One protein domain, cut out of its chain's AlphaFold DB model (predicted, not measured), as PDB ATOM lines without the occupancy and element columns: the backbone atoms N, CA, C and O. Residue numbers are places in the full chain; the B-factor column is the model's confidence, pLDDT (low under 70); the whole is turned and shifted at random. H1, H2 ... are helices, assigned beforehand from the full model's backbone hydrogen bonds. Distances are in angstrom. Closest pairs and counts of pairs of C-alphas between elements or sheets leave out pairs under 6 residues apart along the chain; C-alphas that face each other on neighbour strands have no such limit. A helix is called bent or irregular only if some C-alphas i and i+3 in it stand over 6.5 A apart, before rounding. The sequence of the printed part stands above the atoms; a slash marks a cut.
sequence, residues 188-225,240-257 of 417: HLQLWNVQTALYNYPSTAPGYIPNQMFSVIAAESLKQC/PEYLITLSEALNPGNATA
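This is residues 188 to 225 and 240 to 257 of the 417 residues of the protein "Carboxylic ester hydrolase" of Botryotinia convoluta (UniProt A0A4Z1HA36). Three short helices are strung out in a loose, open chain of parts: H1 lies in the middle of the length, H3 sits by its first end, and H2 sticks out as a free arm beyond a long loop at its other end. The few contacts between helices are those of H1 with H3, and after H3 a tail sticks out with residues 251 to 255. The printed part has 56 residues with three named helices, in the order H1, H2, H3, and no named strand; 38 of the residues are in the helices, and the class is all helix. The whole is extended, with a radius of gyration of the C-alphas of 15.9 A, and spans 40 by 28 by 18 A.

Find C-alpha 188 at (8.906, 17.865, 14.057); here H1 begins, and it runs through residues 188 to 199, 16.3 A from first to last C-alpha. Read on through the loop of residues 200 to 210 to C-alpha 211 at (-15.595, 16.300, 13.397), where H2 begins. H2 holds residues 211 to 225 and is the longest helix, 20.9 A from end to end; it is neither bent nor irregular, but only just: C-alphas 212 and 215 are 6.2 A apart. After the cut, look for H3 in residues 240 to 250, 15.3 A long, ending at C-alpha 250 at (17.122, 26.428, 14.800). Residues 251 to 257 hold no named helix.

Begin at H1, whose residues 188 to 191 alone touch H3, with 4 pairs of C-alphas within 8 A. The closest C-alphas of the two are those of His 188 and Ile 244, 6.6 A apart. Their lines stand at a shallow tilt of 32 degrees, and they run opposite ways, 13.2 A from centre to centre. H2 touches no helix: it is apart from H1 and apart from H3. In H1 and H3 every O i to N i+4 pair is within hydrogen-bond range; in H2, 9 of 11 are.

The two C-alphas farthest apart are those of Lys 223 and Gly 253, at 43.1 A. Look at residues 211 to 216 and 218 to 225, which belong to H2, and at residues 249 to 255: these stand free. Without them the body has 35 residues and spans 35 by 19 by 13 A. The link from H1 to H2, 11 residues, is long. Residues 226 to 239 are not printed, and C-alphas 225 and 240 are 27.4 A apart across this cut, which lies in the link from H2 to H3. The mean pLDDT of the printed part is 71.2, and the model's confidence is under 70 at residue 194 and in residues 214 to 215, 217 to 225 and 240 to 247.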
ATOM      1  N   HIS A 188       9.702  18.613  15.035       75.44
ATOM      2  CA  HIS A 188       8.906  17.865  14.057       75.44
ATOM      3  C   HIS A 188       7.442  17.768  14.463       75.44
ATOM      4  O   HIS A 188       6.565  17.921  13.618       75.44
ATOM      5  N   LEU A 189       7.164  17.557  15.752       76.56
ATOM      6  CA  LEU A 189       5.807  17.431  16.276       76.56
ATOM      7  C   LEU A 189       4.982  18.696  16.007       76.56
ATOM      8  O   LEU A 189       3.849  18.607  15.541       76.56
ATOM      9  N   GLN A 190       5.552  19.882  16.237       74.12
ATOM     10  CA  GLN A 190       4.826  21.132  16.001       74.12
ATOM     11  C   GLN A 190       4.562  21.379  14.511       74.12
ATOM     12  O   GLN A 190       3.470  21.810  14.139       74.12
ATOM     13  N   LEU A 191       5.519  21.049  13.638       72.75
ATOM     14  CA  LEU A 191       5.311  21.123  12.190       72.75
ATOM     15  C   LEU A 191       4.270  20.104  11.714       72.75
ATOM     16  O   LEU A 191       3.422  20.445  10.893       72.75
ATOM     17  N   TRP A 192       4.274  18.896  12.277       73.38
ATOM     18  CA  TRP A 192       3.265  17.875  12.011       73.38
ATOM     19  C   TRP A 192       1.858  18.327  12.428       73.38
ATOM     20  O   TRP A 192       0.902  18.158  11.668       73.38
ATOM     21  N   ASN A 193       1.715  18.980  13.585       73.06
ATOM     22  CA  ASN A 193       0.439  19.552  14.030       73.06
ATOM     23  C   ASN A 193      -0.078  20.625  13.058       73.06
ATOM     24  O   ASN A 193      -1.262  20.655  12.721       73.06
ATOM     25  N   VAL A 194       0.807  21.484  12.545       69.81
ATOM     26  CA  VAL A 194       0.439  22.467  11.512       69.81
ATOM     27  C   VAL A 194       0.050  21.769  10.207       69.81
ATOM     28  O   VAL A 194      -0.961  22.117   9.600       69.81
ATOM     29  N   GLN A 195       0.816  20.767   9.780       70.62
ATOM     30  CA  GLN A 195       0.581  20.019   8.547       70.62
ATOM     31  C   GLN A 195      -0.767  19.286   8.567       70.62
ATOM     32  O   GLN A 195      -1.562  19.427   7.637       70.62
ATOM     33  N   THR A 196      -1.068  18.568   9.649       70.81
ATOM     34  CA  THR A 196      -2.357  17.886   9.841       70.81
ATOM     35  C   THR A 196      -3.527  18.868   9.868       70.81
ATOM     36  O   THR A 196      -4.548  18.620   9.221       70.81
ATOM     37  N   ALA A 197      -3.375  20.021  10.529       70.56
ATOM     38  CA  ALA A 197      -4.385  21.076  10.512       70.56
ATOM     39  C   ALA A 197      -4.607  21.644   9.098       70.56
ATOM     40  O   ALA A 197      -5.752  21.856   8.698       70.56
ATOM     41  N   LEU A 198      -3.539  21.848   8.320       72.94
ATOM     42  CA  LEU A 198      -3.620  22.338   6.941       72.94
ATOM     43  C   LEU A 198      -4.302  21.341   5.998       72.94
ATOM     44  O   LEU A 198      -5.052  21.773   5.125       72.94
ATOM     45  N   TYR A 199      -4.122  20.031   6.194       76.88
ATOM     46  CA  TYR A 199      -4.833  19.012   5.408       76.88
ATOM     47  C   TYR A 199      -6.352  19.086   5.556       76.88
ATOM     48  O   TYR A 199      -7.075  18.759   4.617       76.88
ATOM     49  N   ASN A 200      -6.832  19.550   6.710       76.62
ATOM     50  CA  ASN A 200      -8.253  19.685   6.998       76.62
ATOM     51  C   ASN A 200      -8.747  21.146   6.955       76.62
ATOM     52  O   ASN A 200      -9.844  21.444   7.419       76.62
ATOM     53  N   TYR A 201      -7.958  22.082   6.422       73.75
ATOM     54  CA  TYR A 201      -8.318  23.498   6.325       73.75
ATOM     55  C   TYR A 201      -8.422  23.953   4.856       73.75
ATOM     56  O   TYR A 201      -7.665  23.481   4.011       73.75
ATOM     57  N   PRO A 202      -9.294  24.925   4.510       78.75
ATOM     58  CA  PRO A 202     -10.369  25.503   5.321       78.75
ATOM     59  C   PRO A 202     -11.559  24.555   5.485       78.75
ATOM     60  O   PRO A 202     -11.776  23.669   4.665       78.75
ATOM     61  N   SER A 203     -12.418  24.812   6.476       81.19
ATOM     62  CA  SER A 203     -13.636  24.015   6.726       81.19
ATOM     63  C   SER A 203     -14.667  24.045   5.584       81.19
ATOM     64  O   SER A 203     -15.699  23.381   5.644       81.19
ATOM     65  N   THR A 204     -14.431  24.869   4.563       81.75
ATOM     66  CA  THR A 204     -15.227  24.980   3.335       81.75
ATOM     67  C   THR A 204     -14.630  24.200   2.164       81.75
ATOM     68  O   THR A 204     -15.242  24.151   1.095       81.75
ATOM     69  N   ALA A 205     -13.440  23.614   2.327       84.75
ATOM     70  CA  ALA A 205     -12.785  22.843   1.286       84.75
ATOM     71  C   ALA A 205     -13.545  21.531   1.012       84.75
ATOM     72  O   ALA A 205     -14.049  20.909   1.946       84.75
ATOM     73  N   PRO A 206     -13.580  21.046  -0.242       78.62
ATOM     74  CA  PRO A 206     -14.189  19.754  -0.569       78.62
ATOM     75  C   PRO A 206     -13.561  18.553   0.161       78.62
ATOM     76  O   PRO A 206     -14.224  17.532   0.307       78.62
ATOM     77  N   GLY A 207     -12.299  18.672   0.596       76.19
ATOM     78  CA  GLY A 207     -11.573  17.662   1.374       76.19
ATOM     79  C   GLY A 207     -11.708  17.808   2.892       76.19
ATOM     80  O   GLY A 207     -11.090  17.037   3.616       76.19
ATOM     81  N   TYR A 208     -12.496  18.776   3.377       82.56
ATOM     82  CA  TYR A 208     -12.732  18.943   4.807       82.56
ATOM     83  C   TYR A 208     -13.484  17.740   5.380       82.56
ATOM     84  O   TYR A 208     -14.599  17.412   4.964       82.56
ATOM     85  N   ILE A 209     -12.882  17.120   6.382       79.12
ATOM     86  CA  ILE A 209     -13.440  16.075   7.219       79.12
ATOM     87  C   ILE A 209     -14.035  16.755   8.461       79.12
ATOM     88  O   ILE A 209     -13.292  17.193   9.345       79.12
ATOM     89  N   PRO A 210     -15.371  16.867   8.562       80.25
ATOM     90  CA  PRO A 210     -16.007  17.428   9.745       80.25
ATOM     91  C   PRO A 210     -15.839  16.493  10.948       80.25
ATOM     92  O   PRO A 210     -15.764  15.276  10.788       80.25
ATOM     93  N   ASN A 211     -15.858  17.053  12.163       71.12
ATOM     94  CA  ASN A 211     -15.595  16.300  13.397       71.12
ATOM     95  C   ASN A 211     -16.428  15.013  13.540       71.12
ATOM     96  O   ASN A 211     -15.935  14.000  14.029       71.12
ATOM     97  N   GLN A 212     -17.679  15.018  13.068       75.12
ATOM     98  CA  GLN A 212     -18.573  13.856  13.125       75.12
ATOM     99  C   GLN A 212     -18.107  12.681  12.253       75.12
ATOM    100  O   GLN A 212     -18.581  11.564  12.441       75.12
ATOM    101  N   MET A 213     -17.212  12.914  11.292       72.06
ATOM    102  CA  MET A 213     -16.673  11.866  10.431       72.06
ATOM    103  C   MET A 213     -15.496  11.129  11.056       72.06
ATOM    104  O   MET A 213     -15.288   9.979  10.686       72.06
ATOM    105  N   PHE A 214     -14.788  11.695  12.040       66.38
ATOM    106  CA  PHE A 214     -13.683  10.980  12.689       66.38
ATOM    107  C   PHE A 214     -14.148   9.721  13.426       66.38
ATOM    108  O   PHE A 214     -13.428   8.732  13.421       66.38
ATOM    109  N   SER A 215     -15.371   9.684  13.963       61.78
ATOM    110  CA  SER A 215     -15.928   8.459  14.562       61.78
ATOM    111  C   SER A 215     -16.237   7.376  13.520       61.78
ATOM    112  O   SER A 215     -16.029   6.191  13.778       61.78
ATOM    113  N   VAL A 216     -16.688   7.767  12.324       70.19
ATOM    114  CA  VAL A 216     -16.935   6.851  11.199       70.19
ATOM    115  C   VAL A 216     -15.618   6.360  10.598       70.19
ATOM    116  O   VAL A 216     -15.478   5.170  10.334       70.19
ATOM    117  N   ILE A 217     -14.641   7.256  10.436       62.56
ATOM    118  CA  ILE A 217     -13.286   6.927   9.987       62.56
ATOM    119  C   ILE A 217     -12.618   5.998  10.993       62.56
ATOM    120  O   ILE A 217     -12.054   4.997  10.573       62.56
ATOM    121  N   ALA A 218     -12.723   6.260  12.298       55.66
ATOM    122  CA  ALA A 218     -12.204   5.374  13.332       55.66
ATOM    123  C   ALA A 218     -12.867   3.991  13.262       55.66
ATOM    124  O   ALA A 218     -12.166   2.985  13.254       55.66
ATOM    125  N   ALA A 219     -14.197   3.916  13.127       62.03
ATOM    126  CA  ALA A 219     -14.913   2.644  12.998       62.03
ATOM    127  C   ALA A 219     -14.498   1.840  11.751       62.03
ATOM    128  O   ALA A 219     -14.310   0.626  11.830       62.03
ATOM    129  N   GLU A 220     -14.333   2.501  10.604       65.50
ATOM    130  CA  GLU A 220     -13.876   1.844   9.376       65.50
ATOM    131  C   GLU A 220     -12.383   1.492   9.441       65.50
ATOM    132  O   GLU A 220     -12.007   0.405   9.014       65.50
ATOM    133  N   SER A 221     -11.548   2.348  10.041       56.16
ATOM    134  CA  SER A 221     -10.126   2.073  10.294       56.16
ATOM    135  C   SER A 221      -9.971   0.854  11.189       56.16
ATOM    136  O   SER A 221      -9.169  -0.012  10.892       56.16
ATOM    137  N   LEU A 222     -10.787   0.709  12.232       55.12
ATOM    138  CA  LEU A 222     -10.804  -0.493  13.064       55.12
ATOM    139  C   LEU A 222     -11.210  -1.721  12.254       55.12
ATOM    140  O   LEU A 222     -10.496  -2.710  12.236       55.12
ATOM    141  N   LYS A 223     -12.313  -1.653  11.508       61.00
ATOM    142  CA  LYS A 223     -12.765  -2.767  10.661       61.00
ATOM    143  C   LYS A 223     -11.714  -3.205   9.633       61.00
ATOM    144  O   LYS A 223     -11.644  -4.389   9.308       61.00
ATOM    145  N   GLN A 224     -10.950  -2.263   9.083       54.22
ATOM    146  CA  GLN A 224      -9.939  -2.543   8.067       54.22
ATOM    147  C   GLN A 224      -8.588  -2.934   8.667       54.22
ATOM    148  O   GLN A 224      -7.956  -3.838   8.134       54.22
ATOM    149  N   CYS A 225      -8.159  -2.291   9.748       51.91
ATOM    150  CA  CYS A 225      -6.811  -2.412  10.300       51.91
ATOM    151  C   CYS A 225      -6.709  -3.405  11.466       51.91
ATOM    152  O   CYS A 225      -5.628  -3.931  11.688       51.91
ATOM    153  N   PRO A 240       7.956  19.783   2.907       56.00
ATOM    154  CA  PRO A 240       8.243  19.751   4.334       56.00
ATOM    155  C   PRO A 240       9.753  19.766   4.596       56.00
ATOM    156  O   PRO A 240      10.164  20.086   5.704       56.00
ATOM    157  N   GLU A 241      10.578  19.449   3.593       60.06
ATOM    158  CA  GLU A 241      12.020  19.288   3.738       60.06
ATOM    159  C   GLU A 241      12.682  20.612   4.136       60.06
ATOM    160  O   GLU A 241      13.465  20.640   5.084       60.06
ATOM    161  N   TYR A 242      12.299  21.736   3.517       55.19
ATOM    162  CA  TYR A 242      12.821  23.053   3.900       55.19
ATOM    163  C   TYR A 242      12.448  23.460   5.336       55.19
ATOM    164  O   TYR A 242      13.300  23.941   6.084       55.19
ATOM    165  N   LEU A 243      11.183  23.284   5.737       57.78
ATOM    166  CA  LEU A 243      10.716  23.698   7.066       57.78
ATOM    167  C   LEU A 243      11.253  22.792   8.172       57.78
ATOM    168  O   LEU A 243      11.648  23.304   9.217       57.78
ATOM    169  N   ILE A 244      11.317  21.482   7.929       66.38
ATOM    170  CA  ILE A 244      11.953  20.522   8.831       66.38
ATOM    171  C   ILE A 244      13.428  20.880   9.004       66.38
ATOM    172  O   ILE A 244      13.860  21.104  10.130       66.38
ATOM    173  N   THR A 245      14.165  21.055   7.901       69.56
ATOM    174  CA  THR A 245      15.593  21.413   7.939       69.56
ATOM    175  C   THR A 245      15.822  22.720   8.699       69.56
ATOM    176  O   THR A 245      16.763  22.836   9.481       69.56
ATOM    177  N   LEU A 246      14.962  23.724   8.494       64.94
ATOM    178  CA  LEU A 246      15.062  24.993   9.212       64.94
ATOM    179  C   LEU A 246      14.769  24.826  10.709       64.94
ATOM    180  O   LEU A 246      15.469  25.411  11.532       64.94
ATOM    181  N   SER A 247      13.755  24.040  11.066       66.31
ATOM    182  CA  SER A 247      13.368  23.781  12.456       66.31
ATOM    183  C   SER A 247      14.453  23.004  13.208       66.31
ATOM    184  O   SER A 247      14.816  23.388  14.318       66.31
ATOM    185  N   GLU A 248      15.050  21.989  12.574       79.00
ATOM    186  CA  GLU A 248      16.223  21.274  13.094       79.00
ATOM    187  C   GLU A 248      17.429  22.201  13.267       79.00
ATOM    188  O   GLU A 248      18.090  22.172  14.303       79.00
ATOM    189  N   ALA A 249      17.703  23.059  12.278       73.56
ATOM    190  CA  ALA A 249      18.819  23.997  12.342       73.56
ATOM    191  C   ALA A 249      18.653  25.046  13.453       73.56
ATOM    192  O   ALA A 249      19.651  25.517  14.001       73.56
ATOM    193  N   LEU A 250      17.414  25.441  13.763       75.50
ATOM    194  CA  LEU A 250      17.122  26.428  14.800       75.50
ATOM    195  C   LEU A 250      17.055  25.813  16.202       75.50
ATOM    196  O   LEU A 250      17.587  26.430  17.121       75.50
ATOM    197  N   ASN A 251      16.379  24.663  16.357       78.38
ATOM    198  CA  ASN A 251      16.140  23.924  17.609       78.38
ATOM    199  C   ASN A 251      16.157  24.822  18.867       78.38
ATOM    200  O   ASN A 251      17.052  24.703  19.712       78.38
ATOM    201  N   PRO A 252      15.228  25.792  18.968       76.38
ATOM    202  CA  PRO A 252      15.312  26.848  19.967       76.38
ATOM    203  C   PRO A 252      15.279  26.258  21.381       76.38
ATOM    204  O   PRO A 252      14.525  25.327  21.660       76.38
ATOM    205  N   GLY A 253      16.148  26.762  22.261       80.62
ATOM    206  CA  GLY A 253      16.330  26.235  23.620       80.62
ATOM    207  C   GLY A 253      16.903  24.814  23.694       80.62
ATOM    208  O   GLY A 253      16.973  24.253  24.783       80.62
ATOM    209  N   ASN A 254      17.319  24.233  22.560       85.50
ATOM    210  CA  ASN A 254      17.657  22.818  22.429       85.50
ATOM    211  C   ASN A 254      16.510  21.899  22.900       85.50
ATOM    212  O   ASN A 254      16.736  20.918  23.602       85.50
ATOM    213  N   ALA A 255      15.273  22.255  22.537       82.12
ATOM    214  CA  ALA A 255      14.046  21.596  22.992       82.12
ATOM    215  C   ALA A 255      13.793  20.202  22.393       82.12
ATOM    216  O   ALA A 255      12.861  19.509  22.802       82.12
ATOM    217  N   THR A 256      14.574  19.801  21.392       83.56
ATOM    218  CA  THR A 256      14.544  18.436  20.863       83.56
ATOM    219  C   THR A 256      15.377  17.515  21.752       83.56
ATOM    220  O   THR A 256      16.564  17.753  21.965       83.56
ATOM    221  N   ALA A 257      14.750  16.456  22.259       84.94
ATOM    222  CA  ALA A 257      15.352  15.418  23.087       84.94
ATOM    223  C   ALA A 257      15.613  14.142  22.262       84.94
ATOM    224  O   ALA A 257      15.092  13.071  22.558       84.94
TER     225      ALA A 257